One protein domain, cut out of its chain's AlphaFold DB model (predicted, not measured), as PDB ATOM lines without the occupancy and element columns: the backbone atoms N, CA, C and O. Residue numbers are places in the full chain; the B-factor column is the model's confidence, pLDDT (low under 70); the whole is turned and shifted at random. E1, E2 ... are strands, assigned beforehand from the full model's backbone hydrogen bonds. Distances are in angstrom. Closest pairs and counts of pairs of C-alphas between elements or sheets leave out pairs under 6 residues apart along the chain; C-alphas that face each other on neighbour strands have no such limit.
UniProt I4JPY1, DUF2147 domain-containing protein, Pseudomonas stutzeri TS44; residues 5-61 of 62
ATOM      1  N   TRP A   5      76.699 105.309  89.230       98.56
ATOM      2  CA  TRP A   5      76.594 105.852  87.868       98.56
ATOM      3  C   TRP A   5      75.608 107.028  87.782       98.56
ATOM      4  O   TRP A   5      74.922 107.337  88.755       98.56
ATOM      5  N   ASP A   6      75.581 107.710  86.631       98.38
ATOM      6  CA  ASP A   6      74.697 108.843  86.281       98.38
ATOM      7  C   ASP A   6      74.766 110.090  87.180       98.38
ATOM      8  O   ASP A   6      73.907 110.971  87.106       98.38
ATOM      9  N   LEU A   7      75.812 110.209  88.000       98.25
ATOM     10  CA  LEU A   7      76.065 111.410  88.790       98.25
ATOM     11  C   LEU A   7      76.232 112.646  87.898       98.25
ATOM     12  O   LEU A   7      76.987 112.636  86.925       98.25
ATOM     13  N   LYS A   8      75.573 113.737  88.285       98.38
ATOM     14  CA  LYS A   8      75.663 115.051  87.638       98.38
ATOM     15  C   LYS A   8      76.133 116.100  88.642       98.38
ATOM     16  O   LYS A   8      75.713 116.017  89.795       98.38
ATOM     17  N   PRO A   9      76.965 117.075  88.234       98.25
ATOM     18  CA  PRO A   9      77.346 118.186  89.101       98.25
ATOM     19  C   PRO A   9      76.111 118.904  89.649       98.25
ATOM     20  O   PRO A   9      75.181 119.196  88.896       98.25
ATOM     21  N   ASP A  10      76.115 119.177  90.949       97.81
ATOM     22  CA  ASP A  10      75.004 119.797  91.678       97.81
ATOM     23  C   ASP A  10      75.546 120.751  92.751       97.81
ATOM     24  O   ASP A  10      75.263 120.643  93.944       97.81
ATOM     25  N   GLY A  11      76.420 121.653  92.301       96.88
ATOM     26  CA  GLY A  11      77.137 122.603  93.141       96.88
ATOM     27  C   GLY A  11      78.609 122.251  93.340       96.88
ATOM     28  O   GLY A  11      79.152 121.310  92.761       96.88
ATOM     29  N   GLU A  12      79.275 123.061  94.153       97.31
ATOM     30  CA  GLU A  12      80.688 122.883  94.461       97.31
ATOM     31  C   GLU A  12      80.897 121.603  95.280       97.31
ATOM     32  O   GLU A  12      80.312 121.435  96.350       97.31
ATOM     33  N   GLN A  13      81.741 120.701  94.771       97.50
ATOM     34  CA  GLN A  13      82.065 119.421  95.411       97.50
ATOM     35  C   GLN A  13      80.862 118.497  95.658       97.50
ATOM     36  O   GLN A  13      80.947 117.590  96.488       97.50
ATOM     37  N   VAL A  14      79.746 118.697  94.954       98.19
ATOM     38  CA  VAL A  14      78.528 117.894  95.105       98.19
ATOM     39  C   VAL A  14      78.077 117.372  93.747       98.19
ATOM     40  O   VAL A  14      78.074 118.088  92.747       98.19
ATOM     41  N   TRP A  15      77.657 116.109  93.732       98.50
ATOM     42  CA  TRP A  15      77.019 115.471  92.591       98.50
ATOM     43  C   TRP A  15      75.730 114.783  93.028       98.50
ATOM     44  O   TRP A  15      75.685 114.143  94.079       98.50
ATOM     45  N   SER A  16      74.687 114.870  92.212       98.00
ATOM     46  CA  SER A  16      73.379 114.266  92.479       98.00
ATOM     47  C   SER A  16      72.811 113.587  91.232       98.00
ATOM     48  O   SER A  16      73.505 113.434  90.227       98.00
ATOM     49  N   ASN A  17      71.559 113.122  91.309       97.62
ATOM     50  CA  ASN A  17      70.864 112.360  90.260       97.62
ATOM     51  C   ASN A  17      71.513 111.019  89.888       97.62
ATOM     52  O   ASN A  17      71.118 110.401  88.901       97.62
ATOM     53  N   GLY A  18      72.469 110.552  90.694       98.12
ATOM     54  CA  GLY A  18      73.123 109.277  90.465       98.12
ATOM     55  C   GLY A  18      72.266 108.095  90.901       98.12
ATOM     56  O   GLY A  18      71.244 108.233  91.578       98.12
ATOM     57  N   SER A  19      72.750 106.911  90.560       98.44
ATOM     58  CA  SER A  19      72.235 105.627  91.022       98.44
ATOM     59  C   SER A  19      73.360 104.820  91.655       98.44
ATOM     60  O   SER A  19      74.491 104.868  91.178       98.44
ATOM     61  N   ILE A  20      73.059 104.093  92.729       98.38
ATOM     62  CA  ILE A  20      74.006 103.220  93.425       98.38
ATOM     63  C   ILE A  20      73.417 101.827  93.621       98.38
ATOM     64  O   ILE A  20      72.278 101.690  94.068       98.38
ATOM     65  N   LEU A  21      74.203 100.803  93.299       97.75
ATOM     66  CA  LEU A  21      73.890  99.408  93.582       97.75
ATOM     67  C   LEU A  21      74.291  99.070  95.019       97.75
ATOM     68  O   LEU A  21      75.443  99.261  95.403       97.75
ATOM     69  N   ASP A  22      73.367  98.497  95.782       96.06
ATOM     70  CA  ASP A  22      73.675  97.795  97.024       96.06
ATOM     71  C   ASP A  22      74.054  96.339  96.698       96.06
ATOM     72  O   ASP A  22      73.184  95.536  96.345       96.06
ATOM     73  N   PRO A  23      75.340  95.961  96.800       94.69
ATOM     74  CA  PRO A  23      75.781  94.616  96.453       94.69
ATOM     75  C   PRO A  23      75.267  93.550  97.430       94.69
ATOM     76  O   PRO A  23      75.258  92.374  97.077       94.69
ATOM     77  N   ALA A  24      74.822  93.928  98.635       94.62
ATOM     78  CA  ALA A  24      74.340  92.972  99.629       94.62
ATOM     79  C   ALA A  24      72.962  92.396  99.271       94.62
ATOM     80  O   ALA A  24      72.617  91.305  99.720       94.62
ATOM     81  N   ASN A  25      72.160  93.120  98.485       95.62
ATOM     82  CA  ASN A  25      70.808  92.693  98.109       95.62
ATOM     83  C   ASN A  25      70.457  92.906  96.625       95.62
ATOM     84  O   ASN A  25      69.350  92.565  96.213       95.62
ATOM     85  N   GLY A  26      71.371  93.461  95.825       96.62
ATOM     86  CA  GLY A  26      71.196  93.676  94.391       96.62
ATOM     87  C   GLY A  26      70.248  94.821  94.016       96.62
ATOM     88  O   GLY A  26      69.911  94.957  92.841       96.62
ATOM     89  N   LYS A  27      69.785  95.633  94.976       96.81
ATOM     90  CA  LYS A  27      68.865  96.748  94.709       96.81
ATOM     91  C   LYS A  27      69.616  98.023  94.352       96.81
ATOM     92  O   LYS A  27      70.691  98.298  94.877       96.81
ATOM     93  N   THR A  28      68.991  98.835  93.506       97.81
ATOM     94  CA  THR A  28      69.500 100.152  93.120       97.81
ATOM     95  C   THR A  28      68.751 101.257  93.857       97.81
ATOM     96  O   THR A  28      67.521 101.239  93.945       97.81
ATOM     97  N   TYR A  29      69.494 102.244  94.346       98.00
ATOM     98  CA  TYR A  29      68.992 103.423  95.047       98.00
ATOM     99  C   TYR A  29      69.420 104.701  94.333       98.00
ATOM    100  O   TYR A  29      70.410 104.699  93.603       98.00
ATOM    101  N   ARG A  30      68.714 105.813  94.575       98.31
ATOM    102  CA  ARG A  30      69.228 107.121  94.151       98.31
ATOM    103  C   ARG A  30      70.442 107.489  94.980       98.31
ATOM    104  O   ARG A  30      70.507 107.139  96.157       98.31
ATOM    105  N   SER A  31      71.370 108.198  94.356       98.44
ATOM    106  CA  SER A  31      72.653 108.542  94.938       98.44
ATOM    107  C   SER A  31      72.948 110.034  94.856       98.44
ATOM    108  O   SER A  31      72.674 110.694  93.848       98.44
ATOM    109  N   LYS A  32      73.553 110.534  95.928       98.44
ATOM    110  CA  LYS A  32      74.180 111.851  96.018       98.44
ATOM    111  C   LYS A  32      75.556 111.687  96.635       98.44
ATOM    112  O   LYS A  32      75.731 110.894  97.557       98.44
ATOM    113  N   VAL A  33      76.519 112.434  96.126       98.25
ATOM    114  CA  VAL A  33      77.911 112.353  96.545       98.25
ATOM    115  C   VAL A  33      78.438 113.732  96.878       98.25
ATOM    116  O   VAL A  33      78.141 114.701  96.180       98.25
ATOM    117  N   ARG A  34      79.250 113.804  97.928       98.25
ATOM    118  CA  ARG A  34      80.007 114.994  98.298       98.25
ATOM    119  C   ARG A  34      81.489 114.656  98.414       98.25
ATOM    120  O   ARG A  34      81.844 113.674  99.064       98.25
ATOM    121  N   LEU A  35      82.343 115.474  97.807       98.06
ATOM    122  CA  LEU A  35      83.783 115.409  98.035       98.06
ATOM    123  C   LEU A  35      84.101 116.054  99.386       98.06
ATOM    124  O   LEU A  35      83.638 117.153  99.693       98.06
ATOM    125  N   LEU A  36      84.882 115.349 100.191       97.56
ATOM    126  CA  LEU A  36      85.344 115.770 101.504       97.56
ATOM    127  C   LEU A  36      86.874 115.803 101.522       97.56
ATOM    128  O   LEU A  36      87.527 115.241 100.640       97.56
ATOM    129  N   ASP A  37      87.427 116.459 102.541       96.50
ATOM    130  CA  ASP A  37      88.862 116.467 102.850       96.50
ATOM    131  C   ASP A  37      89.739 116.762 101.621       96.50
ATOM    132  O   ASP A  37      90.671 116.033 101.309       96.50
ATOM    133  N   GLY A  38      89.378 117.795 100.849       93.25
ATOM    134  CA  GLY A  38      90.149 118.226  99.677       93.25
ATOM    135  C   GLY A  38      90.199 117.229  98.511       93.25
ATOM    136  O   GLY A  38      90.924 117.470  97.549       93.25
ATOM    137  N   GLY A  39      89.431 116.138  98.556       94.38
ATOM    138  CA  GLY A  39      89.450 115.097  97.529       94.38
ATOM    139  C   GLY A  39      89.729 113.693  98.032       94.38
ATOM    140  O   GLY A  39      89.484 112.732  97.292       94.38
ATOM    141  N   ASP A  40      90.186 113.568  99.274       97.31
ATOM    142  CA  ASP A  40      90.642 112.298  99.835       97.31
ATOM    143  C   ASP A  40      89.492 111.392 100.270       97.31
ATOM    144  O   ASP A  40      89.671 110.182 100.440       97.31
ATOM    145  N   LYS A  41      88.286 111.949 100.420       98.38
ATOM    146  CA  LYS A  41      87.095 111.190 100.799       98.38
ATOM    147  C   LYS A  41      85.884 111.571  99.961       98.38
ATOM    148  O   LYS A  41      85.703 112.720  99.569       98.38
ATOM    149  N   LEU A  42      85.018 110.590  99.742       97.94
ATOM    150  CA  LEU A  42      83.674 110.778  99.212       97.94
ATOM    151  C   LEU A  42      82.671 110.385 100.288       97.94
ATOM    152  O   LEU A  42      82.686 109.251 100.761       97.94
ATOM    153  N   GLU A  43      81.771 111.290 100.649       98.25
ATOM    154  CA  GLU A  43      80.526 110.893 101.299       98.25
ATOM    155  C   GLU A  43      79.525 110.495 100.214       98.25
ATOM    156  O   GLU A  43      79.142 111.314  99.383       98.25
ATOM    157  N   VAL A  44      79.113 109.231 100.218       98.25
ATOM    158  CA  VAL A  44      78.174 108.645  99.263       98.25
ATOM    159  C   VAL A  44      76.879 108.319  99.991       98.25
ATOM    160  O   VAL A  44      76.860 107.497 100.907       98.25
ATOM    161  N   ARG A  45      75.783 108.953  99.582       98.19
ATOM    162  CA  ARG A  45      74.453 108.748 100.153       98.19
ATOM    163  C   ARG A  45      73.556 107.990  99.189       98.19
ATOM    164  O   ARG A  45      73.231 108.520  98.133       98.19
ATOM    165  N   GLY A  46      73.081 106.814  99.593       98.12
ATOM    166  CA  GLY A  46      71.999 106.086  98.920       98.12
ATOM    167  C   GLY A  46      70.651 106.342  99.600       98.12
ATOM    168  O   GLY A  46      70.576 106.282 100.828       98.12
ATOM    169  N   TYR A  47      69.584 106.629  98.846       97.88
ATOM    170  CA  TYR A  47      68.262 106.955  99.409       97.88
ATOM    171  C   TYR A  47      67.069 106.499  98.545       97.88
ATOM    172  O   TYR A  47      67.185 106.271  97.336       97.88
ATOM    173  N   ILE A  48      65.893 106.388  99.178       95.31
ATOM    174  CA  ILE A  48      64.609 106.001  98.564       95.31
ATOM    175  C   ILE A  48      63.631 107.176  98.679       95.31
ATOM    176  O   ILE A  48      63.389 107.663  99.775       95.31
ATOM    177  N   GLY A  49      63.012 107.606  97.573       90.69
ATOM    178  CA  GLY A  49      61.941 108.627  97.598       90.69
ATOM    179  C   GLY A  49      62.382 110.068  97.943       90.69
ATOM    180  O   GLY A  49      62.247 110.968  97.116       90.69
ATOM    181  N   ILE A  50      62.963 110.305  99.109       91.06
ATOM    182  CA  ILE A  50      63.525 111.601  99.514       91.06
ATOM    183  C   ILE A  50      64.899 111.382 100.139       91.06
ATOM    184  O   ILE A  50      65.156 110.322 100.706       91.06
ATOM    185  N   GLU A  51      65.782 112.380 100.064       87.56
ATOM    186  CA  GLU A  51      67.154 112.258 100.586       87.56
ATOM    187  C   GLU A  51      67.185 111.907 102.081       87.56
ATOM    188  O   GLU A  51      68.064 111.166 102.514       87.56
ATOM    189  N   ALA A  52      66.207 112.368 102.871       91.69
ATOM    190  CA  ALA A  52      66.118 112.086 104.305       91.69
ATOM    191  C   ALA A  52      66.032 110.580 104.632       91.69
ATOM    192  O   ALA A  52      66.548 110.149 105.660       91.69
ATOM    193  N   LEU A  53      65.449 109.769 103.742       93.44
ATOM    194  CA  LEU A  53      65.291 108.323 103.913       93.44
ATOM    195  C   LEU A  53      66.414 107.573 103.189       93.44
ATOM    196  O   LEU A  53      66.227 106.997 102.115       93.44
ATOM    197  N   GLY A  54      67.605 107.602 103.781       94.69
ATOM    198  CA  GLY A  54      68.802 107.023 103.184       94.69
ATOM    199  C   GLY A  54      69.912 106.740 104.184       94.69
ATOM    200  O   GLY A  54      69.754 106.927 105.391       94.69
ATOM    201  N   ARG A  55      71.047 106.277 103.665       96.31
ATOM    202  CA  ARG A  55      72.261 105.971 104.431       96.31
ATOM    203  C   ARG A  55      73.472 106.589 103.751       96.31
ATOM    204  O   ARG A  55      73.531 106.613 102.523       96.31
ATOM    205  N   ASN A  56      74.431 107.027 104.561       97.06
ATOM    206  CA  ASN A  56      75.726 107.506 104.089       97.06
ATOM    207  C   ASN A  56      76.785 106.416 104.259       97.06
ATOM    208  O   ASN A  56      76.748 105.640 105.217       97.06
ATOM    209  N   GLN A  57      77.750 106.408 103.351       97.12
ATOM    210  CA  GLN A  57      79.033 105.738 103.491       97.12
ATOM    211  C   GLN A  57      80.142 106.730 103.167       97.12
ATOM    212  O   GLN A  57      79.973 107.598 102.315       97.12
ATOM    213  N   THR A  58      81.290 106.573 103.815       98.19
ATOM    214  CA  THR A  58      82.494 107.320 103.460       98.19
ATOM    215  C   THR A  58      83.433 106.396 102.705       98.19
ATOM    216  O   THR A  58      83.864 105.377 103.241       98.19
ATOM    217  N   TRP A  59      83.740 106.739 101.461       97.56
ATOM    218  CA  TRP A  59      84.751 106.058 100.664       97.56
ATOM    219  C   TRP A  59      86.046 106.854 100.737       97.56
ATOM    220  O   TRP A  59      86.042 108.071 100.564       97.56
ATOM    221  N   VAL A  60      87.146 106.164 101.016       97.69
ATOM    222  CA  VAL A  60      88.469 106.771 101.167       97.69
ATOM    223  C   VAL A  60      89.262 106.511  99.893       97.69
ATOM    224  O   VAL A  60      89.288 105.383  99.400       97.69
ATOM    225  N   ARG A  61      89.886 107.557  99.351       94.94
ATOM    226  CA  ARG A  61      90.812 107.444  98.223       94.94
ATOM    227  C   ARG A  61      92.067 106.685  98.676       94.94
ATOM    228  O   ARG A  61      92.528 106.868  99.801       94.94
TER     229      ARG A  61
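AT A GLANCE: This is residues 5 to 61 of the 62 residues of the protein "DUF2147 domain-containing protein" of Pseudomonas stutzeri TS44 (UniProt I4JPY1). One strongly twisted sheet of four antiparallel strands makes the body, a meander in which the chain runs back and forth through E1, E2, E3 and E4, with E1 and E2 sharply bent. Before E1 the chain folds back, and residues 8 to 9 pair with residues 15 to 16 of E1 as a short extra piece beside that edge. The printed part has 57 residues, with four named strands that follow each other in the order E1 E2 E3 E4, also the order across the sheet, and no named helix; the class is all strand. The whole is compact, with a radius of gyration of the C-alphas of 11.1 A, and its outline is only just elongated, spanning 32 by 21 by 20 A.

HOW THE PARTS SIT: The inner strands are E2, residues 27 to 36, and E3, residues 41 to 47, an antiparallel hairpin with 148 degrees between their directions. N 34 and O 43 are 2.9 A apart and N 45 and O 32 are 2.8 A apart, both within hydrogen-bond range. On the other side of E2 is the edge strand E1, residues 14 to 22, which forms an antiparallel hairpin with E2 at 140 degrees. Here N 20 and O 29 are within hydrogen-bond range at 2.9 A, as are N 33 and O 15 at 2.8 A. E1 bends by 80 degrees at residue 17 and E2 by 61 degrees at residue 30. The other edge strand is E4, residues 54 to 60, in an antiparallel hairpin with E3 at 160 degrees, with N 44 and O 57 within hydrogen-bond range at 2.8 A. E1 and E4 are apart. From edge to edge the strands' lines turn by 82 degrees.

IN THESE COORDINATES: E2, the longest strand, measures 26.1 A from C-alpha 27 to C-alpha 36. E1 begins at C-alpha 14, at (78.528, 117.894, 95.105), and measures 20.8 A to C-alpha 22. E3 measures 19.4 A from C-alpha 41, at (87.095, 111.190, 100.799), to C-alpha 47. E4 measures 19.8 A and ends at C-alpha 60, at (88.469, 106.771, 101.167).

THE WHOLE: The two C-alphas farthest apart are those of Asn 25 and Gly 38, at 32.1 A. The printed part runs from residue 5 to 61 without a cut. The links E1 to E2 and E2 to E3 are tight, E3 to E4 is short with 6 residues, and there is no long link. The mean pLDDT of the printed part is 96.8, and no printed residue is under 70.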